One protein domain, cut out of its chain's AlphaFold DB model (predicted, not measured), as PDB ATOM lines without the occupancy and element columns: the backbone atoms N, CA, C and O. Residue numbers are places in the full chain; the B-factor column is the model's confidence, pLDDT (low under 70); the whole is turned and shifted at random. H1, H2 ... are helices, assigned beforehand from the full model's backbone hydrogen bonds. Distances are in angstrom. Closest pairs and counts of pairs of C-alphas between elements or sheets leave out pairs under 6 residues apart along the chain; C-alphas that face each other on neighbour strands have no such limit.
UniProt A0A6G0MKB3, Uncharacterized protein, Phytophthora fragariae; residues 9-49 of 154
ATOM      1  N   ARG A   9      27.784  30.135 -39.152       86.19
ATOM      2  CA  ARG A   9      28.792  31.078 -38.646       86.19
ATOM      3  C   ARG A   9      29.633  30.460 -37.530       86.19
ATOM      4  O   ARG A   9      30.854  30.549 -37.576       86.19
ATOM      5  N   MET A  10      29.000  29.834 -36.541       86.56
ATOM      6  CA  MET A  10      29.724  29.191 -35.443       86.56
ATOM      7  C   MET A  10      30.558  28.004 -35.936       86.56
ATOM      8  O   MET A  10      31.675  27.834 -35.469       86.56
ATOM      9  N   ALA A  11      30.061  27.226 -36.904       88.56
ATOM     10  CA  ALA A  11      30.819  26.129 -37.507       88.56
ATOM     11  C   ALA A  11      32.099  26.632 -38.190       88.56
ATOM     12  O   ALA A  11      33.175  26.115 -37.903       88.56
ATOM     13  N   ARG A  12      32.001  27.692 -39.006       91.25
ATOM     14  CA  ARG A  12      33.167  28.314 -39.661       91.25
ATOM     15  C   ARG A  12      34.204  28.787 -38.639       91.25
ATOM     16  O   ARG A  12      35.383  28.483 -38.785       91.25
ATOM     17  N   TRP A  13      33.766  29.472 -37.581       92.12
ATOM     18  CA  TRP A  13      34.671  29.936 -36.526       92.12
ATOM     19  C   TRP A  13      35.297  28.794 -35.726       92.12
ATOM     20  O   TRP A  13      36.481  28.865 -35.425       92.12
ATOM     21  N   LEU A  14      34.551  27.734 -35.398       87.12
ATOM     22  CA  LEU A  14      35.115  26.580 -34.690       87.12
ATOM     23  C   LEU A  14      36.166  25.846 -35.526       87.12
ATOM     24  O   LEU A  14      37.189  25.460 -34.972       87.12
ATOM     25  N   SER A  15      35.943  25.682 -36.835       89.00
ATOM     26  CA  SER A  15      36.948  25.107 -37.737       89.00
ATOM     27  C   SER A  15      38.233  25.931 -37.744       89.00
ATOM     28  O   SER A  15      39.306  25.362 -37.593       89.00
ATOM     29  N   PHE A  16      38.118  27.257 -37.836       91.00
ATOM     30  CA  PHE A  16      39.266  28.162 -37.800       91.00
ATOM     31  C   PHE A  16      39.995  28.136 -36.447       91.00
ATOM     32  O   PHE A  16      41.214  28.038 -36.377       91.00
ATOM     33  N   PHE A  17      39.250  28.195 -35.341       92.25
ATOM     34  CA  PHE A  17      39.828  28.217 -33.999       92.25
ATOM     35  C   PHE A  17      40.485  26.894 -33.598       92.25
ATOM     36  O   PHE A  17      41.393  26.915 -32.770       92.25
ATOM     37  N   ALA A  18      40.078  25.766 -34.187       91.44
ATOM     38  CA  ALA A  18      40.672  24.458 -33.915       91.44
ATOM     39  C   ALA A  18      42.160  24.363 -34.308       91.44
ATOM     40  O   ALA A  18      42.862  23.486 -33.810       91.44
ATOM     41  N   GLU A  19      42.650  25.266 -35.160       95.38
ATOM     42  CA  GLU A  19      44.067  25.355 -35.534       95.38
ATOM     43  C   GLU A  19      44.946  25.919 -34.405       95.38
ATOM     44  O   GLU A  19      46.168  25.758 -34.417       95.38
ATOM     45  N   TYR A  20      44.338  26.562 -33.406       95.00
ATOM     46  CA  TYR A  20      45.038  27.273 -32.345       95.00
ATOM     47  C   TYR A  20      44.815  26.609 -30.984       95.00
ATOM     48  O   TYR A  20      43.704  26.240 -30.611       95.00
ATOM     49  N   ASN A  21      45.875  26.551 -30.178       92.88
ATOM     50  CA  ASN A  21      45.777  26.184 -28.766       92.88
ATOM     51  C   ASN A  21      45.636  27.456 -27.925       92.88
ATOM     52  O   ASN A  21      46.634  28.108 -27.615       92.88
ATOM     53  N   PHE A  22      44.407  27.826 -27.563       91.12
ATOM     54  CA  PHE A  22      44.129  29.035 -26.782       91.12
ATOM     55  C   PHE A  22      43.224  28.760 -25.578       91.12
ATOM     56  O   PHE A  22      42.509  27.762 -25.513       91.12
ATOM     57  N   VAL A  23      43.245  29.693 -24.626       93.06
ATOM     58  CA  VAL A  23      42.340  29.727 -23.473       93.06
ATOM     59  C   VAL A  23      41.628  31.074 -23.473       93.06
ATOM     60  O   VAL A  23      42.255  32.122 -23.634       93.06
ATOM     61  N   VAL A  24      40.305  31.055 -23.310       90.62
ATOM     62  CA  VAL A  24      39.498  32.279 -23.265       90.62
ATOM     63  C   VAL A  24      39.543  32.861 -21.856       90.62
ATOM     64  O   VAL A  24      39.071  32.241 -20.906       90.62
ATOM     65  N   HIS A  25      40.067  34.080 -21.730       92.31
ATOM     66  CA  HIS A  25      40.038  34.851 -20.490       92.31
ATOM     67  C   HIS A  25      39.247  36.140 -20.684       92.31
ATOM     68  O   HIS A  25      39.476  36.886 -21.636       92.31
ATOM     69  N   TYR A  26      38.339  36.426 -19.750       92.62
ATOM     70  CA  TYR A  26      37.666  37.717 -19.701       92.62
ATOM     71  C   TYR A  26      38.679  38.825 -19.391       92.62
ATOM     72  O   TYR A  26      39.431  38.736 -18.420       92.62
ATOM     73  N   LYS A  27      38.672  39.885 -20.203       89.94
ATOM     74  CA  LYS A  27      39.422  41.116 -19.945       89.94
ATOM     75  C   LYS A  27      38.437  42.261 -19.690       89.94
ATOM     76  O   LYS A  27      37.644  42.562 -20.582       89.94
ATOM     77  N   PRO A  28      38.480  42.911 -18.511       91.31
ATOM     78  CA  PRO A  28      37.673  44.098 -18.245       91.31
ATOM     79  C   PRO A  28      37.952  45.209 -19.263       91.31
ATOM     80  O   PRO A  28      39.108  45.435 -19.621       91.31
ATOM     81  N   GLY A  29      36.912  45.943 -19.676       83.56
ATOM     82  CA  GLY A  29      37.016  46.991 -20.703       83.56
ATOM     83  C   GLY A  29      38.071  48.059 -20.391       83.56
ATOM     84  O   GLY A  29      38.855  48.409 -21.266       83.56
ATOM     85  N   LYS A  30      38.189  48.465 -19.115       85.75
ATOM     86  CA  LYS A  30      39.209  49.423 -18.642       85.75
ATOM     87  C   LYS A  30      40.649  48.999 -18.964       85.75
ATOM     88  O   LYS A  30      41.501  49.852 -19.160       85.75
ATOM     89  N   ASN A  31      40.914  47.694 -19.061       88.25
ATOM     90  CA  ASN A  31      42.247  47.148 -19.338       88.25
ATOM     91  C   ASN A  31      42.413  46.727 -20.807       88.25
ATOM     92  O   ASN A  31      43.482  46.262 -21.199       88.25
ATOM     93  N   ASN A  32      41.364  46.854 -21.623       90.12
ATOM     94  CA  ASN A  32      41.350  46.438 -23.022       90.12
ATOM     95  C   ASN A  32      41.525  47.628 -23.982       90.12
ATOM     96  O   ASN A  32      41.004  47.608 -25.091       90.12
ATOM     97  N   ILE A  33      42.259  48.658 -23.545       86.31
ATOM     98  CA  ILE A  33      42.351  49.977 -24.195       86.31
ATOM     99  C   ILE A  33      42.797  49.869 -25.658       86.31
ATOM    100  O   ILE A  33      42.233  50.530 -26.519       86.31
ATOM    101  N   LEU A  34      43.778  49.010 -25.962       84.38
ATOM    102  CA  LEU A  34      44.297  48.857 -27.327       84.38
ATOM    103  C   LEU A  34      43.261  48.255 -28.280       84.38
ATOM    104  O   LEU A  34      43.043  48.780 -29.366       84.38
ATOM    105  N   ALA A  35      42.615  47.158 -27.878       87.06
ATOM    106  CA  ALA A  35      41.587  46.542 -28.708       87.06
ATOM    107  C   ALA A  35      40.344  47.439 -28.802       87.06
ATOM    108  O   ALA A  35      39.750  47.524 -29.871       87.06
ATOM    109  N   ASP A  36      39.993  48.142 -27.720       84.38
ATOM    110  CA  ASP A  36      38.918  49.135 -27.707       84.38
ATOM    111  C   ASP A  36      39.204  50.261 -28.714       84.38
ATOM    112  O   ASP A  36      38.407  50.481 -29.622       84.38
ATOM    113  N   ALA A  37      40.384  50.884 -28.651       83.50
ATOM    114  CA  ALA A  37      40.810  51.932 -29.579       83.50
ATOM    115  C   ALA A  37      40.816  51.475 -31.046       83.50
ATOM    116  O   ALA A  37      40.348  52.210 -31.909       83.50
ATOM    117  N   LEU A  38      41.296  50.260 -31.334       83.81
ATOM    118  CA  LEU A  38      41.297  49.705 -32.694       83.81
ATOM    119  C   LEU A  38      39.898  49.311 -33.184       83.81
ATOM    120  O   LEU A  38      39.633  49.344 -34.383       83.81
ATOM    121  N   SER A  39      39.000  48.927 -32.273       82.94
ATOM    122  CA  SER A  39      37.606  48.621 -32.608       82.94
ATOM    123  C   SER A  39      36.766  49.874 -32.858       82.94
ATOM    124  O   SER A  39      35.747  49.805 -33.550       82.94
ATOM    125  N   ARG A  40      37.189  51.031 -32.327       80.38
ATOM    126  CA  ARG A  40      36.542  52.319 -32.584       80.38
ATOM    127  C   ARG A  40      36.782  52.732 -34.034       80.38
ATOM    128  O   ARG A  40      37.904  52.756 -34.531       80.38
ATOM    129  N   ARG A  41      35.703  53.105 -34.722       74.00
ATOM    130  CA  ARG A  41      35.772  53.677 -36.070       74.00
ATOM    131  C   ARG A  41      36.175  55.158 -35.988       74.00
ATOM    132  O   ARG A  41      35.537  55.883 -35.231       74.00
ATOM    133  N   PRO A  42      37.114  55.647 -36.818       67.69
ATOM    134  CA  PRO A  42      37.532  57.056 -36.809       67.69
ATOM    135  C   PRO A  42      36.405  58.065 -37.092       67.69
ATOM    136  O   PRO A  42      36.480  59.202 -36.648       67.69
ATOM    137  N   GLY A  43      35.363  57.654 -37.824       64.44
ATOM    138  CA  GLY A  43      34.178  58.472 -38.124       64.44
ATOM    139  C   GLY A  43      32.941  58.126 -37.291       64.44
ATOM    140  O   GLY A  43      31.850  58.587 -37.607       64.44
ATOM    141  N   TYR A  44      33.074  57.267 -36.276       63.16
ATOM    142  CA  TYR A  44      31.975  56.942 -35.375       63.16
ATOM    143  C   TYR A  44      32.015  57.904 -34.191       63.16
ATOM    144  O   TYR A  44      32.857  57.754 -33.309       63.16
ATOM    145  N   ASP A  45      31.120  58.893 -34.179       61.28
ATOM    146  CA  ASP A  45      30.890  59.733 -33.005       61.28
ATOM    147  C   ASP A  45      29.730  59.143 -32.181       61.28
ATOM    148  O   ASP A  45      28.568  59.256 -32.578       61.28
ATOM    149  N   PRO A  46      29.994  58.533 -31.009       54.84
ATOM    150  CA  PRO A  46      28.938  58.007 -30.150       54.84
ATOM    151  C   PRO A  46      27.943  59.091 -29.711       54.84
ATOM    152  O   PRO A  46      26.802  58.770 -29.388       54.84
ATOM    153  N   ARG A  47      28.351  60.371 -29.708       56.38
ATOM    154  CA  ARG A  47      27.527  61.512 -29.282       56.38
ATOM    155  C   ARG A  47      26.490  61.924 -30.323       56.38
ATOM    156  O   ARG A  47      25.496  62.545 -29.953       56.38
ATOM    157  N   THR A  48      26.706  61.597 -31.598       53.62
ATOM    158  CA  THR A  48      25.708  61.822 -32.657       53.62
ATOM    159  C   THR A  48      24.698  60.680 -32.746       53.62
ATOM    160  O   THR A  48      23.550  60.925 -33.103       53.62
ATOM    161  N   VAL A  49      25.090  59.454 -32.372       48.62
ATOM    162  CA  VAL A  49      24.245  58.247 -32.468       48.62
ATOM    163  C   VAL A  49      23.397  58.018 -31.210       48.62
ATOM    164  O   VAL A  49      22.216  57.696 -31.305       48.62
TER     165      VAL A  49
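This is residues 9 to 49 of the 154 residues of an uncharacterized protein of Phytophthora fragariae (UniProt A0A6G0MKB3). An open, strung-out chain with no core: H1, the longest helix, makes one arm of a wide U, residues 18 to 32 make its base, and H2 makes the other arm, beyond which the chain runs on to the small helix H3. No two of these helices touch, and H1 and H3 lie toward opposite ends of the longest axis. The printed part has 41 residues with three named helices, in the order H1, H2, H3, and no named strand; the class is all helix, though under half of the residues, 20 of 41, are in named elements. The whole is extended, with a radius of gyration of the C-alphas of 15.1 A, and flat, spanning 39 by 24 by 13 A.

H1 is residues 9 to 17, 12.3 A from first to last C-alpha, and begins at C-alpha 9 at (28.792, 31.078, -38.646). H2 is residues 33 to 39, 9.8 A long, from C-alpha 33 at (42.351, 49.977, -24.195). H3 is residues 46 to 49, 5.2 A long, ending at C-alpha 49 at (24.245, 58.247, -32.468).

H1 is apart from H2, with no C-alpha of the one within 8 A of the other. H1 and H3 are apart, and so are H2 and H3. In H1 and H2 every O i to N i+4 pair is within hydrogen-bond range. H3 is too short for such a pair, and its one O i to N i+3 pair is not within range.

The C-alphas farthest apart, those of Asn 21 and Thr 48, are 41.1 A apart. The link from H1 to H2, 15 residues, is long; that from H2 to H3, 6 residues, is short. Residues 9 to 49 stand free, with no C-alphas 8 or more residues apart along the chain within 10 A. The printed part has no cut. Its mean pLDDT is 82.5, and residues 42 to 49 are under 70.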